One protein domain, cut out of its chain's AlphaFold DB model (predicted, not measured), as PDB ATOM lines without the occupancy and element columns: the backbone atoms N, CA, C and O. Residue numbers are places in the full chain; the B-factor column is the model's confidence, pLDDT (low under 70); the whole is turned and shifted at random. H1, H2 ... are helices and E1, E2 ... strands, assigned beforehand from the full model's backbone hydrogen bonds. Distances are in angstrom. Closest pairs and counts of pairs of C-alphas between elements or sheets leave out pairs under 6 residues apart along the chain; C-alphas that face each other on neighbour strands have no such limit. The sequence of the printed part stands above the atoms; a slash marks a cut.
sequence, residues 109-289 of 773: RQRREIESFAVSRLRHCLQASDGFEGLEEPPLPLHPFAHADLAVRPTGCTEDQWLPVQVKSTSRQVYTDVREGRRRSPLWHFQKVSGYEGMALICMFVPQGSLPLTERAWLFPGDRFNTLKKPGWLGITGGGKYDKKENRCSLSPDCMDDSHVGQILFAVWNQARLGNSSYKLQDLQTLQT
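This is residues 109 to 289 of the 773 residues of an uncharacterized protein of Chromera velia CCMP2878 (UniProt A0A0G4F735). A strongly twisted sheet of four strands, E1, E2, E5 and E6, makes the core, with H1 and H2 packed on one face and the small sheet E3, E4, E7 partly face to face with its other face, the strands of the two sheets crossed at 60 degrees. H1 and H2 meet at their ends in a corner, short H3 only grazes the core sheet, and the link from E3 to E4 reaches far out to Glu 180. The printed part has 181 residues, with three named helices and seven named strands in the order H1 E1 E2 E3 E4 E5 E6 E7 H2 H3; under half of the residues are in them, and the class is mixed, helices and strands. The core sheet, E1 E2 E5 E6, is mixed; the sheet E3 E4 E7 is antiparallel. The whole is compact, with a radius of gyration of the C-alphas of 16.4 A, and spans 57 by 38 by 36 A, only just elongated.

H1, residues 109 to 126, is on the sheet of E1, residues 150 to 154, E2, residues 163 to 170, E5, residues 200 to 205, and E6, residues 216 to 221. Its height over the sheet is 8.0 A; the closest C-alphas of H1 and E2 are those of Glu 115 and Ser 169, 5.4 A apart. E1 and E2 form a hairpin, with N 150 and O 165 at 3.0 A, within hydrogen-bond range. E2 and E5 are parallel, with N 168 and O 202 at 2.8 A. E5 and E6 form a hairpin, with N 203 and O 218 at 2.8 A. E2 runs on at 59 degrees into E3, residues 173 to 175, which forms a hairpin with E4, residues 186 to 191; N 174 and O 187 are 2.9 A apart. E4 is antiparallel to E7, residues 233 to 237, with N 190 and O 234 at 2.8 A. The two sheets form a sandwich, two sheets face to face, 10.4 A centre to centre where they face each other. H2, residues 261 to 273, is on the same face of the four-stranded sheet as H1: two layers, helices on one face of a sheet. H1 and H2 touch only at their ends, about perpendicular at 75 degrees; their closest C-alphas, of Leu 126 and Gly 262, are 5.2 A apart. H3, residues 284 to 289, only grazes that sheet. In H1, H2 and H3 every O i to N i+4 pair is within hydrogen-bond range.

H1 begins at C-alpha 109, (99.500, 149.833, 67.656), and is 25.6 A long. E2 is 22.9 A long and H2 18.3 A. H3 ends at C-alpha 289, (104.619, 133.795, 87.348).

The two C-alphas farthest apart, of Thr 158 and Glu 180, are 57.9 A apart. The printed part has no cut. The long links are H1 to E1, E6 to E7 and E7 to H2. Mean pLDDT of the printed part is 93.0; residues 210 to 212 are under 70.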
ATOM      1  N   ARG A 109      99.734 150.951  68.572       81.50
ATOM      2  CA  ARG A 109      99.500 149.833  67.656       81.50
ATOM      3  C   ARG A 109     100.732 149.556  66.792       81.50
ATOM      4  O   ARG A 109     101.249 148.452  66.828       81.50
ATOM      5  N   GLN A 110     101.268 150.586  66.134       85.75
ATOM      6  CA  GLN A 110     102.477 150.453  65.311       85.75
ATOM      7  C   GLN A 110     103.685 149.954  66.103       85.75
ATOM      8  O   GLN A 110     104.466 149.170  65.586       85.75
ATOM      9  N   ARG A 111     103.872 150.404  67.351       86.81
ATOM     10  CA  ARG A 111     104.976 149.902  68.188       86.81
ATOM     11  C   ARG A 111     104.846 148.408  68.448       86.81
ATOM     12  O   ARG A 111     105.836 147.705  68.321       86.81
ATOM     13  N   ARG A 112     103.634 147.939  68.744       84.69
ATOM     14  CA  ARG A 112     103.377 146.516  68.968       84.69
ATOM     15  C   ARG A 112     103.488 145.682  67.709       84.69
ATOM     16  O   ARG A 112     103.993 144.580  67.792       84.69
ATOM     17  N   GLU A 113     103.074 146.204  66.559       86.94
ATOM     18  CA  GLU A 113     103.306 145.541  65.269       86.94
ATOM     19  C   GLU A 113     104.814 145.352  65.030       86.94
ATOM     20  O   GLU A 113     105.244 144.272  64.650       86.94
ATOM     21  N   ILE A 114     105.638 146.359  65.350       91.00
ATOM     22  CA  ILE A 114     107.104 146.248  65.256       91.00
ATOM     23  C   ILE A 114     107.669 145.252  66.286       91.00
ATOM     24  O   ILE A 114     108.585 144.503  65.968       91.00
ATOM     25  N   GLU A 115     107.179 145.256  67.530       91.56
ATOM     26  CA  GLU A 115     107.575 144.297  68.581       91.56
ATOM     27  C   GLU A 115     107.193 142.860  68.203       91.56
ATOM     28  O   GLU A 115     108.052 141.986  68.207       91.56
ATOM     29  N   SER A 116     105.950 142.634  67.786       89.88
ATOM     30  CA  SER A 116     105.443 141.335  67.337       89.88
ATOM     31  C   SER A 116     106.198 140.821  66.112       89.88
ATOM     32  O   SER A 116     106.587 139.653  66.088       89.88
ATOM     33  N   PHE A 117     106.489 141.691  65.140       92.00
ATOM     34  CA  PHE A 117     107.317 141.334  63.992       92.00
ATOM     35  C   PHE A 117     108.737 140.951  64.422       92.00
ATOM     36  O   PHE A 117     109.241 139.921  63.994       92.00
ATOM     37  N   ALA A 118     109.375 141.740  65.296       95.38
ATOM     38  CA  ALA A 118     110.724 141.449  65.785       95.38
ATOM     39  C   ALA A 118     110.793 140.101  66.519       95.38
ATOM     40  O   ALA A 118     111.695 139.309  66.259       95.38
ATOM     41  N   VAL A 119     109.817 139.816  67.387       95.38
ATOM     42  CA  VAL A 119     109.714 138.534  68.094       95.38
ATOM     43  C   VAL A 119     109.495 137.385  67.110       95.38
ATOM     44  O   VAL A 119     110.212 136.394  67.170       95.38
ATOM     45  N   SER A 120     108.569 137.523  66.158       94.06
ATOM     46  CA  SER A 120     108.297 136.483  65.152       94.06
ATOM     47  C   SER A 120     109.508 136.224  64.253       94.06
ATOM     48  O   SER A 120     109.839 135.077  63.963       94.06
ATOM     49  N   ARG A 121     110.219 137.289  63.865       94.88
ATOM     50  CA  ARG A 121     111.474 137.198  63.116       94.88
ATOM     51  C   ARG A 121     112.530 136.443  63.911       94.88
ATOM     52  O   ARG A 121     113.182 135.570  63.354       94.88
ATOM     53  N   LEU A 122     112.665 136.742  65.201       96.81
ATOM     54  CA  LEU A 122     113.588 136.033  66.077       96.81
ATOM     55  C   LEU A 122     113.221 134.548  66.189       96.81
ATOM     56  O   LEU A 122     114.102 133.725  65.997       96.81
ATOM     57  N   ARG A 123     111.944 134.197  66.391       96.88
ATOM     58  CA  ARG A 123     111.476 132.794  66.419       96.88
ATOM     59  C   ARG A 123     111.885 132.010  65.182       96.88
ATOM     60  O   ARG A 123     112.392 130.903  65.307       96.88
ATOM     61  N   HIS A 124     111.719 132.601  64.002       95.12
ATOM     62  CA  HIS A 124     112.167 131.987  62.755       95.12
ATOM     63  C   HIS A 124     113.679 131.710  62.771       95.12
ATOM     64  O   HIS A 124     114.112 130.636  62.374       95.12
ATOM     65  N   CYS A 125     114.492 132.646  63.267       96.12
ATOM     66  CA  CYS A 125     115.940 132.456  63.391       96.12
ATOM     67  C   CYS A 125     116.340 131.440  64.475       96.12
ATOM     68  O   CYS A 125     117.490 131.031  64.522       96.12
ATOM     69  N   LEU A 126     115.446 131.058  65.385       97.19
ATOM     70  CA  LEU A 126     115.746 130.075  66.428       97.19
ATOM     71  C   LEU A 126     115.499 128.637  65.968       97.19
ATOM     72  O   LEU A 126     115.936 127.713  66.642       97.19
ATOM     73  N   GLN A 127     114.845 128.434  64.824       96.50
ATOM     74  CA  GLN A 127     114.607 127.101  64.278       96.50
ATOM     75  C   GLN A 127     115.914 126.424  63.846       96.50
ATOM     76  O   GLN A 127     116.907 127.083  63.525       96.50
ATOM     77  N   ALA A 128     115.898 125.090  63.838       95.75
ATOM     78  CA  ALA A 128     117.008 124.297  63.328       95.75
ATOM     79  C   ALA A 128     117.300 124.656  61.860       95.75
ATOM     80  O   ALA A 128     116.387 124.861  61.059       95.75
ATOM     81  N   SER A 129     118.581 124.749  61.521       94.12
ATOM     82  CA  SER A 129     119.082 125.052  60.176       94.12
ATOM     83  C   SER A 129     120.451 124.401  59.974       94.12
ATOM     84  O   SER A 129     121.013 123.820  60.906       94.12
ATOM     85  N   ASP A 130     121.000 124.478  58.763       91.88
ATOM     86  CA  ASP A 130     122.314 123.908  58.463       91.88
ATOM     87  C   ASP A 130     123.389 124.509  59.387       91.88
ATOM     88  O   ASP A 130     123.651 125.711  59.386       91.88
ATOM     89  N   GLY A 131     123.997 123.664  60.228       90.44
ATOM     90  CA  GLY A 131     125.009 124.084  61.204       90.44
ATOM     91  C   GLY A 131     124.467 124.719  62.495       90.44
ATOM     92  O   GLY A 131     125.243 125.281  63.272       90.44
ATOM     93  N   PHE A 132     123.159 124.638  62.759       95.62
ATOM     94  CA  PHE A 132     122.556 125.071  64.020       95.62
ATOM     95  C   PHE A 132     121.390 124.156  64.419       95.62
ATOM     96  O   PHE A 132     120.351 124.135  63.766       95.62
ATOM     97  N   GLU A 133     121.538 123.445  65.539       95.50
ATOM     98  CA  GLU A 133     120.552 122.472  66.058       95.50
ATOM     99  C   GLU A 133     119.189 123.091  66.427       95.50
ATOM    100  O   GLU A 133     118.194 122.383  66.599       95.50
ATOM    101  N   GLY A 134     119.128 124.417  66.540       97.38
ATOM    102  CA  GLY A 134     117.933 125.144  66.936       97.38
ATOM    103  C   GLY A 134     117.829 125.368  68.444       97.38
ATOM    104  O   GLY A 134     118.549 124.793  69.265       97.38
ATOM    105  N   LEU A 135     116.907 126.249  68.800       98.31
ATOM    106  CA  LEU A 135     116.422 126.475  70.148       98.31
ATOM    107  C   LEU A 135     114.899 126.326  70.120       98.31
ATOM    108  O   LEU A 135     114.236 126.822  69.210       98.31
ATOM    109  N   GLU A 136     114.345 125.677  71.134       97.69
ATOM    110  CA  GLU A 136     112.902 125.515  71.299       97.69
ATOM    111  C   GLU A 136     112.340 126.505  72.329       97.69
ATOM    112  O   GLU A 136     113.042 126.953  73.241       97.69
ATOM    113  N   GLU A 137     111.060 126.844  72.166       97.75
ATOM    114  CA  GLU A 137     110.241 127.591  73.127       97.75
ATOM    115  C   GLU A 137     109.358 126.627  73.938       97.75
ATOM    116  O   GLU A 137     109.103 125.503  73.493       97.75
ATOM    117  N   PRO A 138     108.843 127.042  75.110       96.06
ATOM    118  CA  PRO A 138     107.863 126.238  75.825       96.06
ATOM    119  C   PRO A 138     106.607 126.014  74.960       96.06
ATOM    120  O   PRO A 138     106.203 126.924  74.231       96.06
ATOM    121  N   PRO A 139     105.929 124.851  75.071       89.00
ATOM    122  CA  PRO A 139     104.732 124.547  74.275       89.00
ATOM    123  C   PRO A 139     103.614 125.581  74.432       89.00
ATOM    124  O   PRO A 139     102.832 125.817  73.513       89.00
ATOM    125  N   LEU A 140     103.536 126.195  75.615       83.81
ATOM    126  CA  LEU A 140     102.669 127.330  75.884       83.81
ATOM    127  C   LEU A 140     103.521 128.603  75.917       83.81
ATOM    128  O   LEU A 140     104.441 128.680  76.737       83.81
ATOM    129  N   PRO A 141     103.208 129.613  75.085       86.56
ATOM    130  CA  PRO A 141     103.960 130.856  75.073       86.56
ATOM    131  C   PRO A 141     103.871 131.555  76.432       86.56
ATOM    132  O   PRO A 141     102.872 131.446  77.152       86.56
ATOM    133  N   LEU A 142     104.915 132.318  76.767       89.50
ATOM    134  CA  LEU A 142     104.882 133.182  77.941       89.50
ATOM    135  C   LEU A 142     103.727 134.182  77.835       89.50
ATOM    136  O   LEU A 142     103.336 134.623  76.750       89.50
ATOM    137  N   HIS A 143     103.189 134.568  78.989       85.44
ATOM    138  CA  HIS A 143     102.131 135.564  79.033       85.44
ATOM    139  C   HIS A 143     102.612 136.895  78.421       85.44
ATOM    140  O   HIS A 143     103.736 137.301  78.706       85.44
ATOM    141  N   PRO A 144     101.779 137.665  77.692       83.06
ATOM    142  CA  PRO A 144     102.192 138.944  77.094       83.06
ATOM    143  C   PRO A 144     102.670 140.024  78.082       83.06
ATOM    144  O   PRO A 144     103.177 141.066  77.668       83.06
ATOM    145  N   PHE A 145     102.452 139.817  79.383       84.06
ATOM    146  CA  PHE A 145     102.947 140.689  80.454       84.06
ATOM    147  C   PHE A 145     104.054 140.054  81.295       84.06
ATOM    148  O   PHE A 145     104.425 140.642  82.316       84.06
ATOM    149  N   ALA A 146     104.527 138.866  80.912       90.56
ATOM    150  CA  ALA A 146     105.709 138.268  81.505       90.56
ATOM    151  C   ALA A 146     106.886 139.224  81.334       90.56
ATOM    152  O   ALA A 146     106.928 140.065  80.431       90.56
ATOM    153  N   HIS A 147     107.830 139.130  82.259       92.62
ATOM    154  CA  HIS A 147     108.982 140.009  82.227       92.62
ATOM    155  C   HIS A 147     109.930 139.701  81.058       92.62
ATOM    156  O   HIS A 147     110.647 140.598  80.635       92.62
ATOM    157  N   ALA A 148     109.912 138.477  80.525       96.38
ATOM    158  CA  ALA A 148     110.576 138.094  79.283       96.38
ATOM    159  C   ALA A 148     109.547 137.949  78.150       96.38
ATOM    160  O   ALA A 148     108.405 137.564  78.398       96.38
ATOM    161  N   ASP A 149     109.961 138.212  76.907       96.12
ATOM    162  CA  ASP A 149     109.094 138.018  75.735       96.12
ATOM    163  C   ASP A 149     109.188 136.582  75.193       96.12
ATOM    164  O   ASP A 149     108.247 136.088  74.575       96.12
ATOM    165  N   LEU A 150     110.336 135.929  75.404       97.56
ATOM    166  CA  LEU A 150     110.637 134.565  74.981       97.56
ATOM    167  C   LEU A 150     111.347 133.808  76.111       97.56
ATOM    168  O   LEU A 150     112.029 134.397  76.953       97.56
ATOM    169  N   ALA A 151     111.226 132.488  76.076       98.25
ATOM    170  CA  ALA A 151     111.977 131.549  76.896       98.25
ATOM    171  C   ALA A 151     112.545 130.492  75.958       98.25
ATOM    172  O   ALA A 151     111.777 129.885  75.220       98.25
ATOM    173  N   VAL A 152     113.864 130.304  75.949       98.56
ATOM    174  CA  VAL A 152     114.517 129.407  74.983       98.56
ATOM    175  C   VAL A 152     115.443 128.411  75.666       98.56
ATOM    176  O   VAL A 152     116.063 128.729  76.684       98.56
ATOM    177  N   ARG A 153     115.568 127.216  75.091       98.19
ATOM    178  CA  ARG A 153     116.567 126.203  75.467       98.19
ATOM    179  C   ARG A 153     116.977 125.379  74.236       98.19
ATOM    180  O   ARG A 153     116.274 125.452  73.229       98.19
ATOM    181  N   PRO A 154     118.088 124.624  74.276       98.56
ATOM    182  CA  PRO A 154     118.459 123.699  73.203       98.56
ATOM    183  C   PRO A 154     117.325 122.749  72.824       98.56
ATOM    184  O   PRO A 154     116.662 122.209  73.714       98.56
ATOM    185  N   THR A 155     117.123 122.530  71.523       97.81
ATOM    186  CA  THR A 155     116.143 121.562  71.012       97.81
ATOM    187  C   THR A 155     116.379 120.186  71.640       97.81
ATOM    188  O   THR A 155     117.504 119.687  71.647       97.81
ATOM    189  N   GLY A 156     115.328 119.565  72.180       96.75
ATOM    190  CA  GLY A 156     115.417 118.240  72.806       96.75
ATOM    191  C   GLY A 156     115.976 118.226  74.235       96.75
ATOM    192  O   GLY A 156     116.077 117.157  74.837       96.75
ATOM    193  N   CYS A 157     116.305 119.385  74.817       97.25
ATOM    194  CA  CYS A 157     116.648 119.476  76.232       97.25
ATOM    195  C   CYS A 157     115.435 119.103  77.099       97.25
ATOM    196  O   CYS A 157     114.368 119.697  76.979       97.25
ATOM    197  N   THR A 158     115.585 118.134  78.002       97.19
ATOM    198  CA  THR A 158     114.489 117.690  78.883       97.19
ATOM    199  C   THR A 158     114.428 118.451  80.205       97.19
ATOM    200  O   THR A 158     113.431 118.365  80.917       97.19
ATOM    201  N   GLU A 159     115.486 119.180  80.558       97.81
ATOM    202  CA  GLU A 159     115.560 119.952  81.800       97.81
ATOM    203  C   GLU A 159     114.635 121.174  81.732       97.81
ATOM    204  O   GLU A 159     114.606 121.889  80.725       97.81
ATOM    205  N   ASP A 160     113.904 121.459  82.812       97.44
ATOM    206  CA  ASP A 160     113.080 122.671  82.936       97.44
ATOM    207  C   ASP A 160     113.959 123.893  83.260       97.44
ATOM    208  O   ASP A 160     113.873 124.503  84.322       97.44
ATOM    209  N   GLN A 161     114.891 124.189  82.355       98.19
ATOM    210  CA  GLN A 161     115.856 125.274  82.461       98.19
ATOM    211  C   GLN A 161     115.801 126.136  81.206       98.19
ATOM    212  O   GLN A 161     116.400 125.833  80.170       98.19
ATOM    213  N   TRP A 162     115.092 127.248  81.312       98.44
ATOM    214  CA  TRP A 162     114.859 128.163  80.208       98.44
ATOM    215  C   TRP A 162     115.704 129.418  80.367       98.44
ATOM    216  O   TRP A 162     115.784 129.996  81.452       98.44
ATOM    217  N   LEU A 163     116.309 129.873  79.270       98.62
ATOM    218  CA  LEU A 163     116.937 131.186  79.197       98.62
ATOM    219  C   LEU A 163     115.852 132.233  78.894       98.62
ATOM    220  O   LEU A 163     115.309 132.229  77.785       98.62
ATOM    221  N   PRO A 164     115.534 133.147  79.829       98.38
ATOM    222  CA  PRO A 164     114.645 134.266  79.545       98.38
ATOM    223  C   PRO A 164     115.293 135.256  78.577       98.38
ATOM    224  O   PRO A 164     116.419 135.723  78.788       98.38
ATOM    225  N   VAL A 165     114.540 135.636  77.547       98.50
ATOM    226  CA  VAL A 165     114.956 136.610  76.538       98.50
ATOM    227  C   VAL A 165     113.926 137.735  76.455       98.50
ATOM    228  O   VAL A 165     112.748 137.522  76.168       98.50
ATOM    229  N   GLN A 166     114.377 138.966  76.673       97.88
ATOM    230  CA  GLN A 166     113.603 140.169  76.394       97.88
ATOM    231  C   GLN A 166     114.009 140.736  75.036       97.88
ATOM    232  O   GLN A 166     115.187 140.982  74.777       97.88
ATOM    233  N   VAL A 167     113.024 141.074  74.214       97.75
ATOM    234  CA  VAL A 167     113.197 141.761  72.938       97.75
ATOM    235  C   VAL A 167     112.789 143.230  73.079       97.75
ATOM    236  O   VAL A 167     111.797 143.595  73.710       97.75
ATOM    237  N   LYS A 168     113.576 144.127  72.492       97.50
ATOM    238  CA  LYS A 168     113.244 145.545  72.326       97.50
ATOM    239  C   LYS A 168     113.417 145.908  70.875       97.50
ATOM    240  O   LYS A 168     114.506 145.776  70.334       97.50
ATOM    241  N   SER A 169     112.370 146.424  70.251       96.81
ATOM    242  CA  SER A 169     112.414 146.746  68.832       96.81
ATOM    243  C   SER A 169     112.222 148.233  68.559       96.81
ATOM    244  O   SER A 169     111.682 149.003  69.360       96.81
ATOM    245  N   THR A 170     112.716 148.669  67.406       96.12
ATOM    246  CA  THR A 170     112.487 150.016  66.893       96.12
ATOM    247  C   THR A 170     112.489 149.987  65.375       96.12
ATOM    248  O   THR A 170     113.330 149.338  64.767       96.12
ATOM    249  N   SER A 171     111.584 150.730  64.743       92.38
ATOM    250  CA  SER A 171     111.654 151.002  63.300       92.38
ATOM    251  C   SER A 171     112.300 152.342  62.980       92.38
ATOM    252  O   SER A 171     112.425 152.748  61.823       92.38
ATOM    253  N   ARG A 172     112.693 153.082  64.021       89.19
ATOM    254  CA  ARG A 172     113.148 154.454  63.878       89.19
ATOM    255  C   ARG A 172     114.666 154.513  63.822       89.19
ATOM    256  O   ARG A 172     115.335 154.449  64.850       89.19
ATOM    257  N   GLN A 173     115.169 154.796  62.628       88.88
ATOM    258  CA  GLN A 173     116.534 155.251  62.409       88.88
ATOM    259  C   GLN A 173     116.563 156.786  62.357       88.88
ATOM    260  O   GLN A 173     115.829 157.442  61.605       88.88
ATOM    261  N   VAL A 174     117.376 157.376  63.222       90.38
ATOM    262  CA  VAL A 174     117.732 158.800  63.208       90.38
ATOM    263  C   VAL A 174     119.192 158.900  62.770       90.38
ATOM    264  O   VAL A 174     119.892 157.898  62.754       90.38
ATOM    265  N   TYR A 175     119.658 160.081  62.392       88.38
ATOM    266  CA  TYR A 175     121.073 160.330  62.144       88.38
ATOM    267  C   TYR A 175     121.582 161.313  63.188       88.38
ATOM    268  O   TYR A 175     120.852 162.231  63.563       88.38
ATOM    269  N   THR A 176     122.796 161.106  63.690       85.88
ATOM    270  CA  THR A 176     123.418 162.046  64.628       85.88
ATOM    271  C   THR A 176     123.679 163.382  63.942       85.88
ATOM    272  O   THR A 176     124.144 163.398  62.798       85.88
ATOM    273  N   ASP A 177     123.439 164.489  64.644       80.50
ATOM    274  CA  ASP A 177     123.841 165.806  64.157       80.50
ATOM    275  C   ASP A 177     125.365 165.853  64.008       80.50
ATOM    276  O   ASP A 177     126.124 165.424  64.881       80.50
ATOM    277  N   VAL A 178     125.808 166.325  62.848       70.88
ATOM    278  CA  VAL A 178     127.226 166.423  62.505       70.88
ATOM    279  C   VAL A 178     127.787 167.663  63.179       70.88
ATOM    280  O   VAL A 178     127.326 168.764  62.896       70.88
ATOM    281  N   ARG A 179     128.817 167.505  64.020       73.62
ATOM    282  CA  ARG A 179     129.814 168.575  64.179       73.62
ATOM    283  C   ARG A 179     130.602 168.640  62.875       73.62
ATOM    284  O   ARG A 179     131.012 167.575  62.409       73.62
ATOM    285  N   GLU A 180     130.741 169.833  62.298       74.88
ATOM    286  CA  GLU A 180     131.369 170.083  60.989       74.88
ATOM    287  C   GLU A 180     132.536 169.119  60.707       74.88
ATOM    288  O   GLU A 180     133.447 168.966  61.520       74.88
ATOM    289  N   GLY A 181     132.453 168.394  59.584       80.62
ATOM    290  CA  GLY A 181     133.493 167.464  59.123       80.62
ATOM    291  C   GLY A 181     133.301 165.970  59.434       80.62
ATOM    292  O   GLY A 181     134.081 165.162  58.936       80.62
ATOM    293  N   ARG A 182     132.284 165.539  60.202       82.12
ATOM    294  CA  ARG A 182     132.031 164.096  60.452       82.12
ATOM    295  C   ARG A 182     130.872 163.524  59.632       82.12
ATOM    296  O   ARG A 182     129.829 164.148  59.479       82.12
ATOM    297  N   ARG A 183     131.005 162.286  59.143       85.25
ATOM    298  CA  ARG A 183     129.876 161.576  58.515       85.25
ATOM    299  C   ARG A 183     128.759 161.349  59.543       85.25
ATOM    300  O   ARG A 183     129.029 161.031  60.700       85.25
ATOM    301  N   ARG A 184     127.502 161.509  59.115       90.00
ATOM    302  CA  ARG A 184     126.320 161.183  59.929       90.00
ATOM    303  C   ARG A 184     126.292 159.684  60.195       90.00
ATOM    304  O   ARG A 184     126.127 158.912  59.256       90.00
ATOM    305  N   SER A 185     126.378 159.287  61.458       92.06
ATOM    306  CA  SER A 185     126.139 157.896  61.834       92.06
ATOM    307  C   SER A 185     124.649 157.673  62.094       92.06
ATOM    308  O   SER A 185     123.988 158.542  62.681       92.06
ATOM    309  N   PRO A 186     124.096 156.523  61.683       94.19
ATOM    310  CA  PRO A 186     122.746 156.147  62.068       94.19
ATOM    311  C   PRO A 186     122.657 155.944  63.586       94.19
ATOM    312  O   PRO A 186     123.628 155.555  64.229       94.19
ATOM    313  N   LEU A 187     121.490 156.220  64.153       94.88
ATOM    314  CA  LEU A 187     121.183 156.165  65.576       94.88
ATOM    315  C   LEU A 187     119.810 155.525  65.784       94.88
ATOM    316  O   LEU A 187     118.790 156.030  65.301       94.88
ATOM    317  N   TRP A 188     119.788 154.447  66.558       96.69
ATOM    318  CA  TRP A 188     118.590 153.699  66.929       96.69
ATOM    319  C   TRP A 188     118.276 153.909  68.404       96.69
ATOM    320  O   TRP A 188     119.179 153.928  69.236       96.69
ATOM    321  N   HIS A 189     116.995 154.082  68.726       95.44
ATOM    322  CA  HIS A 189     116.552 154.346  70.093       95.44
ATOM    323  C   HIS A 189     115.625 153.251  70.595       95.44
ATOM    324  O   HIS A 189     114.572 153.012  69.997       95.44
ATOM    325  N   PHE A 190     115.986 152.691  71.744       96.19
ATOM    326  CA  PHE A 190     115.246 151.672  72.470       96.19
ATOM    327  C   PHE A 190     114.803 152.221  73.827       96.19
ATOM    328  O   PHE A 190     115.508 153.005  74.472       96.19
ATOM    329  N   GLN A 191     113.596 151.846  74.244       94.31
ATOM    330  CA  GLN A 191     112.989 152.280  75.502       94.31
ATOM    331  C   GLN A 191     112.808 151.088  76.439       94.31
ATOM    332  O   GLN A 191     112.668 149.957  75.987       94.31
ATOM    333  N   LYS A 192     112.754 151.378  77.741       93.94
ATOM    334  CA  LYS A 192     112.603 150.413  78.829       93.94
ATOM    335  C   LYS A 192     113.628 149.275  78.764       93.94
ATOM    336  O   LYS A 192     113.243 148.137  78.923       93.94
ATOM    337  N   VAL A 193     114.904 149.565  78.504       95.25
ATOM    338  CA  VAL A 193     115.982 148.549  78.398       95.25
ATOM    339  C   VAL A 193     116.608 148.133  79.743       95.25
ATOM    340  O   VAL A 193     117.656 147.504  79.758       95.25
ATOM    341  N   SER A 194     116.037 148.553  80.871       95.06
ATOM    342  CA  SER A 194     116.579 148.325  82.219       95.06
ATOM    343  C   SER A 194     115.668 147.409  83.026       95.06
ATOM    344  O   SER A 194     114.462 147.411  82.787       95.06
ATOM    345  N   GLY A 195     116.226 146.743  84.040       93.06
ATOM    346  CA  GLY A 195     115.488 145.856  84.942       93.06
ATOM    347  C   GLY A 195     115.590 144.373  84.591       93.06
ATOM    348  O   GLY A 195     115.059 143.565  85.332       93.06
ATOM    349  N   TYR A 196     116.310 144.007  83.530       96.19
ATOM    350  CA  TYR A 196     116.396 142.639  83.005       96.19
ATOM    351  C   TYR A 196     117.574 141.841  83.578       96.19
ATOM    352  O   TYR A 196     118.247 141.106  82.858       96.19
ATOM    353  N   GLU A 197     117.878 142.016  84.864       96.00
ATOM    354  CA  GLU A 197     118.987 141.295  85.498       96.00
ATOM    355  C   GLU A 197     118.815 139.775  85.341       96.00
ATOM    356  O   GLU A 197     117.737 139.232  85.577       96.00
ATOM    357  N   GLY A 198     119.881 139.090  84.919       96.88
ATOM    358  CA  GLY A 198     119.857 137.651  84.664       96.88
ATOM    359  C   GLY A 198     119.237 137.222  83.330       96.88
ATOM    360  O   GLY A 198     119.231 136.028  83.051       96.88
ATOM    361  N   MET A 199     118.746 138.144  82.497       98.25
ATOM    362  CA  MET A 199     118.108 137.827  81.209       98.25
ATOM    363  C   MET A 199     118.974 138.239  80.014       98.25
ATOM    364  O   MET A 199     119.800 139.152  80.108       98.25
ATOM    365  N   ALA A 200     118.749 137.609  78.860       98.44
ATOM    366  CA  ALA A 200     119.275 138.094  77.586       98.44
ATOM    367  C   ALA A 200     118.393 139.224  77.045       98.44
ATOM    368  O   ALA A 200     117.177 139.084  76.947       98.44
ATOM    369  N   LEU A 201     118.996 140.357  76.682       98.25
ATOM    370  CA  LEU A 201     118.295 141.498  76.101       98.25
ATOM    371  C   LEU A 201     118.699 141.668  74.638       98.25
ATOM    372  O   LEU A 201     119.836 142.039  74.343       98.25
ATOM    373  N   ILE A 202     117.748 141.471  73.728       98.44
ATOM    374  CA  ILE A 202     117.952 141.633  72.291       98.44
ATOM    375  C   ILE A 202     117.322 142.944  71.837       98.44
ATOM    376  O   ILE A 202     116.121 143.165  71.976       98.44
ATOM    377  N   CYS A 203     118.129 143.835  71.274       98.44
ATOM    378  CA  CYS A 203     117.664 145.064  70.644       98.44
ATOM    379  C   CYS A 203     117.615 144.865  69.126       98.44
ATOM    380  O   CYS A 203     118.630 144.524  68.535       98.44
ATOM    381  N   MET A 204     116.470 145.096  68.482       97.94
ATOM    382  CA  MET A 204     116.273 144.865  67.045       97.94
ATOM    383  C   MET A 204     115.816 146.128  66.315       97.94
ATOM    384  O   MET A 204     114.826 146.767  66.678       97.94
ATOM    385  N   PHE A 205     116.515 146.485  65.246       97.00
ATOM    386  CA  PHE A 205     116.041 147.465  64.280       97.00
ATOM    387  C   PHE A 205     115.284 146.762  63.152       97.00
ATOM    388  O   PHE A 205     115.869 145.980  62.406       97.00
ATOM    389  N   VAL A 206     114.000 147.098  63.019       93.88
ATOM    390  CA  VAL A 206     113.098 146.570  61.988       93.88
ATOM    391  C   VAL A 206     112.746 147.704  61.021       93.88
ATOM    392  O   VAL A 206     111.922 148.564  61.357       93.88
ATOM    393  N   PRO A 207     113.382 147.781  59.843       90.62
ATOM    394  CA  PRO A 207     113.162 148.877  58.912       90.62
ATOM    395  C   PRO A 207     111.704 148.906  58.434       90.62
ATOM    396  O   PRO A 207     111.147 147.904  58.003       90.62
ATOM    397  N   GLN A 208     111.075 150.082  58.500       83.88
ATOM    398  CA  GLN A 208     109.743 150.298  57.932       83.88
ATOM    399  C   GLN A 208     109.852 150.939  56.543       83.88
ATOM    400  O   GLN A 208     110.273 152.092  56.403       83.88
ATOM    401  N   GLY A 209     109.407 150.206  55.521       74.50
ATOM    402  CA  GLY A 209     109.306 150.661  54.134       74.50
ATOM    403  C   GLY A 209     110.352 150.054  53.197       74.50
ATOM    404  O   GLY A 209     111.275 149.381  53.625       74.50
ATOM    405  N   SER A 210     110.208 150.337  51.903       51.34
ATOM    406  CA  SER A 210     110.926 149.670  50.804       51.34
ATOM    407  C   SER A 210     112.401 150.027  50.607       51.34
ATOM    408  O   SER A 210     112.990 149.626  49.607       51.34
ATOM    409  N   LEU A 211     113.007 150.815  51.501       68.69
ATOM    410  CA  LEU A 211     114.443 151.056  51.367       68.69
ATOM    411  C   LEU A 211     115.182 149.765  51.741       68.69
ATOM    412  O   LEU A 211     114.777 149.136  52.719       68.69
ATOM    413  N   PRO A 212     116.266 149.405  51.032       68.81
ATOM    414  CA  PRO A 212     117.066 148.208  51.293       68.81
ATOM    415  C   PRO A 212     117.933 148.399  52.548       68.81
ATOM    416  O   PRO A 212     119.154 148.294  52.523       68.81
ATOM    417  N   LEU A 213     117.309 148.781  53.659       79.38
ATOM    418  CA  LEU A 213     117.952 148.768  54.956       79.38
ATOM    419  C   LEU A 213     117.921 147.329  55.450       79.38
ATOM    420  O   LEU A 213     116.863 146.708  55.492       79.38
ATOM    421  N   THR A 214     119.081 146.818  55.832       87.31
ATOM    422  CA  THR A 214     119.176 145.512  56.469       87.31
ATOM    423  C   THR A 214     118.694 145.603  57.912       87.31
ATOM    424  O   THR A 214     118.935 146.598  58.614       87.31
ATOM    425  N   GLU A 215     117.981 144.568  58.348       93.00
ATOM    426  CA  GLU A 215     117.667 144.366  59.759       93.00
ATOM    427  C   GLU A 215     118.966 144.323  60.565       93.00
ATOM    428  O   GLU A 215     120.011 143.890  60.076       93.00
ATOM    429  N   ARG A 216     118.914 144.807  61.805       96.25
ATOM    430  CA  ARG A 216     120.066 144.757  62.709       96.25
ATOM    431  C   ARG A 216     119.625 144.291  64.073       96.25
ATOM    432  O   ARG A 216     118.585 144.740  64.557       96.25
ATOM    433  N   ALA A 217     120.437 143.456  64.698       97.81
ATOM    434  CA  ALA A 217     120.195 142.987  66.043       97.81
ATOM    435  C   ALA A 217     121.456 143.133  66.898       97.81
ATOM    436  O   ALA A 217     122.587 143.058  66.413       97.81
ATOM    437  N   TRP A 218     121.230 143.390  68.182       98.44
ATOM    438  CA  TRP A 218     122.267 143.412  69.198       98.44
ATOM    439  C   TRP A 218     121.822 142.590  70.396       98.44
ATOM    440  O   TRP A 218     120.665 142.700  70.802       98.44
ATOM    441  N   LEU A 219     122.735 141.833  70.993       98.44
ATOM    442  CA  LEU A 219     122.499 141.054  72.201       98.44
ATOM    443  C   LEU A 219     123.324 141.628  73.354       98.44
ATOM    444  O   LEU A 219     124.517 141.900  73.224       98.44
ATOM    445  N   PHE A 220     122.672 141.826  74.495       98.12
ATOM    446  CA  PHE A 220     123.290 142.344  75.709       98.12
ATOM    447  C   PHE A 220     122.910 141.488  76.925       98.12
ATOM    448  O   PHE A 220     121.802 140.948  76.977       98.12
ATOM    449  N   PRO A 221     123.774 141.421  77.950       97.81
ATOM    450  CA  PRO A 221     123.349 141.093  79.306       97.81
ATOM    451  C   PRO A 221     122.302 142.106  79.785       97.81
ATOM    452  O   PRO A 221     122.475 143.316  79.599       97.81
ATOM    453  N   GLY A 222     121.195 141.644  80.363       95.50
ATOM    454  CA  GLY A 222     120.077 142.519  80.723       95.50
ATOM    455  C   GLY A 222     120.332 143.432  81.934       95.50
ATOM    456  O   GLY A 222     119.628 144.427  82.118       95.50
ATOM    457  N   ASP A 223     121.382 143.173  82.713       94.88
ATOM    458  CA  ASP A 223     121.874 144.033  83.799       94.88
ATOM    459  C   ASP A 223     122.722 145.223  83.304       94.88
ATOM    460  O   ASP A 223     122.842 146.243  83.994       94.88
ATOM    461  N   ARG A 224     123.246 145.149  82.071       95.50
ATOM    462  CA  ARG A 224     124.179 146.128  81.481       95.50
ATOM    463  C   ARG A 224     123.672 147.570  81.494       95.50
ATOM    464  O   ARG A 224     124.468 148.511  81.456       95.50
ATOM    465  N   PHE A 225     122.356 147.765  81.513       94.31
ATOM    466  CA  PHE A 225     121.723 149.078  81.386       94.31
ATOM    467  C   PHE A 225     121.075 149.600  82.673       94.31
ATOM    468  O   PHE A 225     120.447 150.662  82.649       94.31
ATOM    469  N   ASN A 226     121.273 148.918  83.803       91.25
ATOM    470  CA  ASN A 226     120.735 149.344  85.099       91.25
ATOM    471  C   ASN A 226     121.374 150.652  85.611       91.25
ATOM    472  O   ASN A 226     120.748 151.392  86.362       91.25
ATOM    473  N   THR A 227     122.584 150.987  85.150       90.31
ATOM    474  CA  THR A 227     123.359 152.167  85.587       90.31
ATOM    475  C   THR A 227     123.360 153.323  84.577       90.31
ATOM    476  O   THR A 227     124.136 154.276  84.699       90.31
ATOM    477  N   LEU A 228     122.506 153.280  83.547       88.50
ATOM    478  CA  LEU A 228     122.423 154.369  82.568       88.50
ATOM    479  C   LEU A 228     121.937 155.673  83.220       88.50
ATOM    480  O   LEU A 228     120.938 155.690  83.930       88.50
ATOM    481  N   LYS A 229     122.573 156.805  82.869       86.25
ATOM    482  CA  LYS A 229     122.191 158.158  83.345       86.25
ATOM    483  C   LYS A 229     120.708 158.485  83.141       86.25
ATOM    484  O   LYS A 229     120.135 159.264  83.894       86.25
ATOM    485  N   LYS A 230     120.112 157.940  82.080       86.88
ATOM    486  CA  LYS A 230     118.669 157.954  81.827       86.88
ATOM    487  C   LYS A 230     118.194 156.502  81.882       86.88
ATOM    488  O   LYS A 230     118.307 155.817  80.862       86.88
ATOM    489  N   PRO A 231     117.727 156.025  83.049       82.75
ATOM    490  CA  PRO A 231     117.309 154.642  83.215       82.75
ATOM    491  C   PRO A 231     116.306 154.228  82.136       82.75
ATOM    492  O   PRO A 231     115.373 154.967  81.812       82.75
ATOM    493  N   GLY A 232     116.543 153.064  81.536       85.44
ATOM    494  CA  GLY A 232     115.665 152.495  80.523       85.44
ATOM    495  C   GLY A 232     115.724 153.156  79.144       85.44
ATOM    496  O   GLY A 232     114.824 152.916  78.345       85.44
ATOM    497  N   TRP A 233     116.730 153.969  78.807       93.81
ATOM    498  CA  TRP A 233     116.847 154.529  77.454       93.81
ATOM    499  C   TRP A 233     118.207 154.254  76.816       93.81
ATOM    500  O   TRP A 233     119.231 154.734  77.298       93.81
ATOM    501  N   LEU A 234     118.205 153.525  75.696       96.06
ATOM    502  CA  LEU A 234     119.414 153.140  74.968       96.06
ATOM    503  C   LEU A 234     119.417 153.742  73.566       96.06
ATOM    504  O   LEU A 234     118.501 153.519  72.777       96.06
ATOM    505  N   GLY A 235     120.475 154.494  73.266       96.25
ATOM    506  CA  GLY A 235     120.814 154.931  71.918       96.25
ATOM    507  C   GLY A 235     121.986 154.110  71.387       96.25
ATOM    508  O   GLY A 235     123.065 154.151  71.979       96.25
ATOM    509  N   ILE A 236     121.791 153.388  70.286       97.12
ATOM    510  CA  ILE A 236     122.862 152.675  69.585       97.12
ATOM    511  C   ILE A 236     123.227 153.495  68.352       97.12
ATOM    512  O   ILE A 236     122.402 153.673  67.462       97.12
ATOM    513  N   THR A 237     124.443 154.033  68.317       96.62
ATOM    514  CA  THR A 237     124.979 154.747  67.149       96.62
ATOM    515  C   THR A 237     125.816 153.784  66.319       96.62
ATOM    516  O   THR A 237     126.626 153.062  66.896       96.62
ATOM    517  N   GLY A 238     125.679 153.807  64.992       95.31
ATOM    518  CA  GLY A 238     126.505 153.021  64.073       95.31
ATOM    519  C   GLY A 238     128.003 153.264  64.292       95.31
ATOM    520  O   GLY A 238     128.448 154.413  64.252       95.31
ATOM    521  N   GLY A 239     128.756 152.194  64.562       94.81
ATOM    522  CA  GLY A 239     130.177 152.213  64.941       94.81
ATOM    523  C   GLY A 239     130.466 152.773  66.343       94.81
ATOM    524  O   GLY A 239     131.618 153.004  66.705       94.81
ATOM    525  N   GLY A 240     129.425 153.046  67.132       95.44
ATOM    526  CA  GLY A 240     129.517 153.672  68.446       95.44
ATOM    527  C   GLY A 240     129.873 152.709  69.582       95.44
ATOM    528  O   GLY A 240     130.352 151.597  69.384       95.44
ATOM    529  N   LYS A 241     129.618 153.154  70.822       95.94
ATOM    530  CA  LYS A 241     129.947 152.407  72.051       95.94
ATOM    531  C   LYS A 241     129.287 151.026  72.121       95.94
ATOM    532  O   LYS A 241     129.926 150.088  72.571       95.94
ATOM    533  N   TYR A 242     128.016 150.933  71.732       96.88
ATOM    534  CA  TYR A 242     127.213 149.710  71.855       96.88
ATOM    535  C   TYR A 242     127.142 148.903  70.555       96.88
ATOM    536  O   TYR A 242     126.690 147.767  70.567       96.88
ATOM    537  N   ASP A 243     127.607 149.478  69.445       97.44
ATOM    538  CA  ASP A 243     127.599 148.845  68.129       97.44
ATOM    539  C   ASP A 243     128.965 148.208  67.840       97.44
ATOM    540  O   ASP A 243     129.724 148.670  66.987       97.44
ATOM    541  N   LYS A 244     129.302 147.196  68.643       97.31
ATOM    542  CA  LYS A 244     130.572 146.457  68.597       97.31
ATOM    543  C   LYS A 244     130.334 145.023  68.140       97.31
ATOM    544  O   LYS A 244     129.239 144.516  68.364       97.31
ATOM    545  N   LYS A 245     131.351 144.387  67.548       96.56
ATOM    546  CA  LYS A 245     131.253 143.032  66.981       96.56
ATOM    547  C   LYS A 245     130.729 142.026  68.007       96.56
ATOM    548  O   LYS A 245     129.827 141.270  67.694       96.56
ATOM    549  N   GLU A 246     131.193 142.097  69.253       96.56
ATOM    550  CA  GLU A 246     130.765 141.192  70.325       96.56
ATOM    551  C   GLU A 246     129.302 141.366  70.763       96.56
ATOM    552  O   GLU A 246     128.749 140.483  71.408       96.56
ATOM    553  N   ASN A 247     128.675 142.503  70.442       97.50
ATOM    554  CA  ASN A 247     127.269 142.747  70.766       97.50
ATOM    555  C   ASN A 247     126.362 142.610  69.546       97.50
ATOM    556  O   ASN A 247     125.151 142.595  69.722       97.50
ATOM    557  N   ARG A 248     126.905 142.601  68.324       97.44
ATOM    558  CA  ARG A 248     126.117 142.439  67.102       97.44
ATOM    559  C   ARG A 248     125.767 140.976  66.917       97.44
ATOM    560  O   ARG A 248     126.548 140.090  67.247       97.44
ATOM    561  N   CYS A 249     124.590 140.741  66.366       97.44
ATOM    562  CA  CYS A 249     124.195 139.416  65.940       97.44
ATOM    563  C   CYS A 249     123.468 139.478  64.602       97.44
ATOM    564  O   CYS A 249     122.771 140.448  64.285       97.44
ATOM    565  N   SER A 250     123.649 138.421  63.820       96.38
ATOM    566  CA  SER A 250     122.968 138.237  62.552       96.38
ATOM    567  C   SER A 250     121.628 137.533  62.756       96.38
ATOM    568  O   SER A 250     121.513 136.581  63.531       96.38
ATOM    569  N   LEU A 251     120.618 137.986  62.012       95.25
ATOM    570  CA  LEU A 251     119.332 137.298  61.847       95.25
ATOM    571  C   LEU A 251     119.328 136.369  60.620       95.25
ATOM    572  O   LEU A 251     118.297 135.796  60.291       95.25
ATOM    573  N   SER A 252     120.454 136.273  59.912       93.62
ATOM    574  CA  SER A 252     120.665 135.387  58.769       93.62
ATOM    575  C   SER A 252     121.764 134.381  59.108       93.62
ATOM    576  O   SER A 252     122.798 134.812  59.633       93.62
ATOM    577  N   PRO A 253     121.591 133.086  58.803       88.62
ATOM    578  CA  PRO A 253     122.635 132.087  59.034       88.62
ATOM    579  C   PRO A 253     123.892 132.364  58.190       88.62
ATOM    580  O   PRO A 253     125.000 132.184  58.678       88.62
ATOM    581  N   ASP A 254     123.729 132.921  56.985       88.69
ATOM    582  CA  ASP A 254     124.820 133.104  56.008       88.69
ATOM    583  C   ASP A 254     125.668 134.378  56.197       88.69
ATOM    584  O   ASP A 254     126.481 134.734  55.341       88.69
ATOM    585  N   CYS A 255     125.461 135.139  57.275       87.88
ATOM    586  CA  CYS A 255     126.218 136.373  57.480       87.88
ATOM    587  C   CYS A 255     127.619 136.064  58.019       87.88
ATOM    588  O   CYS A 255     127.772 135.654  59.165       87.88
ATOM    589  N   MET A 256     128.649 136.327  57.213       87.94
ATOM    590  CA  MET A 256     130.047 136.062  57.585       87.94
ATOM    591  C   MET A 256     130.595 137.021  58.655       87.94
ATOM    592  O   MET A 256     131.550 136.690  59.358       87.94
ATOM    593  N   ASP A 257     130.015 138.219  58.779       88.88
ATOM    594  CA  ASP A 257     130.572 139.284  59.622       88.88
ATOM    595  C   ASP A 257     130.165 139.173  61.101       88.88
ATOM    596  O   ASP A 257     130.948 139.540  61.985       88.88
ATOM    597  N   ASP A 258     128.962 138.658  61.371       92.50
ATOM    598  CA  ASP A 258     128.335 138.634  62.695       92.50
ATOM    599  C   ASP A 258     127.778 137.235  63.007       92.50
ATOM    600  O   ASP A 258     127.126 136.612  62.172       92.50
ATOM    601  N   SER A 259     127.968 136.760  64.240       95.19
ATOM    602  CA  SER A 259     127.459 135.453  64.671       95.19
ATOM    603  C   SER A 259     125.929 135.395  64.644       95.19
ATOM    604  O   SER A 259     125.242 136.361  65.001       95.19
ATOM    605  N   HIS A 260     125.383 134.243  64.254       96.94
ATOM    606  CA  HIS A 260     123.944 134.010  64.223       96.94
ATOM    607  C   HIS A 260     123.329 134.122  65.629       96.94
ATOM    608  O   HIS A 260     123.854 133.565  66.596       96.94
ATOM    609  N   VAL A 261     122.198 134.825  65.759       97.88
ATOM    610  CA  VAL A 261     121.557 135.090  67.061       97.88
ATOM    611  C   VAL A 261     121.236 133.812  67.843       97.88
ATOM    612  O   VAL A 261     121.435 133.783  69.059       97.88
ATOM    613  N   GLY A 262     120.812 132.744  67.158       97.88
ATOM    614  CA  GLY A 262     120.524 131.454  67.783       97.88
ATOM    615  C   GLY A 262     121.766 130.791  68.384       97.88
ATOM    616  O   GLY A 262     121.717 130.307  69.512       97.88
ATOM    617  N   GLN A 263     122.910 130.862  67.696       97.62
ATOM    618  CA  GLN A 263     124.179 130.313  68.191       97.62
ATOM    619  C   GLN A 263     124.679 131.075  69.425       97.62
ATOM    620  O   GLN A 263     125.141 130.463  70.389       97.62
ATOM    621  N   ILE A 264     124.543 132.407  69.434       98.19
ATOM    622  CA  ILE A 264     124.913 133.221  70.601       98.19
ATOM    623  C   ILE A 264     124.021 132.870  71.797       98.19
ATOM    624  O   ILE A 264     124.534 132.666  72.894       98.19
ATOM    625  N   LEU A 265     122.700 132.767  71.606       98.50
ATOM    626  CA  LEU A 265     121.775 132.391  72.680       98.50
ATOM    627  C   LEU A 265     122.034 130.975  73.205       98.50
ATOM    628  O   LEU A 265     121.975 130.763  74.413       98.50
ATOM    629  N   PHE A 266     122.380 130.028  72.332       98.25
ATOM    630  CA  PHE A 266     122.789 128.680  72.727       98.25
ATOM    631  C   PHE A 266     124.061 128.701  73.588       98.25
ATOM    632  O   PHE A 266     124.119 128.066  74.643       98.25
ATOM    633  N   ALA A 267     125.073 129.481  73.191       98.12
ATOM    634  CA  ALA A 267     126.287 129.666  73.982       98.12
ATOM    635  C   ALA A 267     125.987 130.320  75.343       98.12
ATOM    636  O   ALA A 267     126.489 129.859  76.369       98.12
ATOM    637  N   VAL A 268     125.121 131.340  75.369       98.44
ATOM    638  CA  VAL A 268     124.655 131.997  76.599       98.44
ATOM    639  C   VAL A 268     123.932 131.009  77.515       98.44
ATOM    640  O   VAL A 268     124.231 130.964  78.707       98.44
ATOM    641  N   TRP A 269     123.022 130.191  76.979       98.56
ATOM    642  CA  TRP A 269     122.311 129.169  77.749       98.56
ATOM    643  C   TRP A 269     123.292 128.168  78.374       98.56
ATOM    644  O   TRP A 269     123.225 127.911  79.574       98.56
ATOM    645  N   ASN A 270     124.272 127.681  77.605       98.25
ATOM    646  CA  ASN A 270     125.293 126.765  78.117       98.25
ATOM    647  C   ASN A 270     126.159 127.397  79.213       98.25
ATOM    648  O   ASN A 270     126.423 126.760  80.232       98.25
ATOM    649  N   GLN A 271     126.583 128.649  79.041       98.25
ATOM    650  CA  GLN A 271     127.342 129.363  80.070       98.25
ATOM    651  C   GLN A 271     126.518 129.578  81.345       98.25
ATOM    652  O   GLN A 271     127.058 129.454  82.443       98.25
ATOM    653  N   ALA A 272     125.224 129.881  81.213       98.00
ATOM    654  CA  ALA A 272     124.303 130.020  82.337       98.00
ATOM    655  C   ALA A 272     124.111 128.690  83.077       98.00
ATOM    656  O   ALA A 272     124.200 128.661  84.302       98.00
ATOM    657  N   ARG A 273     123.944 127.582  82.341       98.12
ATOM    658  CA  ARG A 273     123.845 126.227  82.911       98.12
ATOM    659  C   ARG A 273     125.081 125.852  83.725       98.12
ATOM    660  O   ARG A 273     124.962 125.258  84.788       98.12
ATOM    661  N   LEU A 274     126.265 126.227  83.240       97.88
ATOM    662  CA  LEU A 274     127.537 125.994  83.933       97.88
ATOM    663  C   LEU A 274     127.797 126.977  85.091       97.88
ATOM    664  O   LEU A 274     128.817 126.855  85.759       97.88
ATOM    665  N   GLY A 275     126.927 127.971  85.314       96.25
ATOM    666  CA  GLY A 275     127.132 129.016  86.323       96.25
ATOM    667  C   GLY A 275     128.254 130.010  85.989       96.25
ATOM    668  O   GLY A 275     128.662 130.790  86.844       96.25
ATOM    669  N   ASN A 276     128.739 130.018  84.744       97.12
ATOM    670  CA  ASN A 276     129.877 130.821  84.282       97.12
ATOM    671  C   ASN A 276     129.470 132.187  83.703       97.12
ATOM    672  O   ASN A 276     130.261 132.840  83.023       97.12
ATOM    673  N   SER A 277     128.230 132.626  83.918       95.88
ATOM    674  CA  SER A 277     127.734 133.899  83.392       95.88
ATOM    675  C   SER A 277     126.782 134.589  84.364       95.88
ATOM    676  O   SER A 277     126.316 133.989  85.328       95.88
ATOM    677  N   SER A 278     126.473 135.862  84.102       96.00
ATOM    678  CA  SER A 278     125.462 136.606  84.862       96.00
ATOM    679  C   SER A 278     124.023 136.239  84.483       96.00
ATOM    680  O   SER A 278     123.090 136.702  85.140       96.00
ATOM    681  N   TYR A 279     123.826 135.425  83.441       97.94
ATOM    682  CA  TYR A 279     122.516 134.945  83.012       97.94
ATOM    683  C   TYR A 279     121.996 133.867  83.966       97.94
ATOM    684  O   TYR A 279     122.753 133.030  84.453       97.94
ATOM    685  N   LYS A 280     120.688 133.879  84.227       97.94
ATOM    686  CA  LYS A 280     120.019 132.942  85.133       97.94
ATOM    687  C   LYS A 280     119.017 132.119  84.339       97.94
ATOM    688  O   LYS A 280     118.061 132.681  83.803       97.94
ATOM    689  N   LEU A 281     119.232 130.806  84.286       98.31
ATOM    690  CA  LEU A 281     118.210 129.871  83.816       98.31
ATOM    691  C   LEU A 281     117.100 129.777  84.861       98.31
ATOM    692  O   LEU A 281     117.353 129.909  86.059       98.31
ATOM    693  N   GLN A 282     115.869 129.605  84.400       97.94
ATOM    694  CA  GLN A 282     114.687 129.572  85.254       97.94
ATOM    695  C   GLN A 282     113.744 128.469  84.795       97.94
ATOM    696  O   GLN A 282     113.677 128.169  83.603       97.94
ATOM    697  N   ASP A 283     113.009 127.891  85.736       97.50
ATOM    698  CA  ASP A 283     111.928 126.966  85.423       97.50
ATOM    699  C   ASP A 283     110.746 127.697  84.764       97.50
ATOM    700  O   ASP A 283     110.564 128.919  84.909       97.50
ATOM    701  N   LEU A 284     109.941 126.955  83.999       94.88
ATOM    702  CA  LEU A 284     108.833 127.538  83.244       94.88
ATOM    703  C   LEU A 284     107.788 128.179  84.168       94.88
ATOM    704  O   LEU A 284     107.221 129.220  83.829       94.88
ATOM    705  N   GLN A 285     107.556 127.598  85.347       91.81
ATOM    706  CA  GLN A 285     106.599 128.115  86.322       91.81
ATOM    707  C   GLN A 285     107.028 129.495  86.845       91.81
ATOM    708  O   GLN A 285     106.209 130.417  86.924       91.81
ATOM    709  N   THR A 286     108.308 129.680  87.152       92.94
ATOM    710  CA  THR A 286     108.900 130.952  87.567       92.94
ATOM    711  C   THR A 286     108.723 131.997  86.469       92.94
ATOM    712  O   THR A 286     108.242 133.097  86.741       92.94
ATOM    713  N   LEU A 287     109.012 131.660  85.210       93.06
ATOM    714  CA  LEU A 287     108.836 132.586  84.084       93.06
ATOM    715  C   LEU A 287     107.371 132.971  83.851       93.06
ATOM    716  O   LEU A 287     107.066 134.144  83.622       93.06
ATOM    717  N   GLN A 288     106.448 132.016  83.960       85.88
ATOM    718  CA  GLN A 288     105.011 132.267  83.821       85.88
ATOM    719  C   GLN A 288     104.443 133.114  84.969       85.88
ATOM    720  O   GLN A 288     103.473 133.847  84.773       85.88
ATOM    721  N   THR A 289     105.055 133.054  86.154       81.31
ATOM    722  CA  THR A 289     104.619 133.795  87.348       81.31
ATOM    723  C   THR A 289     105.361 135.114  87.573       81.31
ATOM    724  O   THR A 289     104.981 135.867  88.473       81.31
TER     725      THR A 289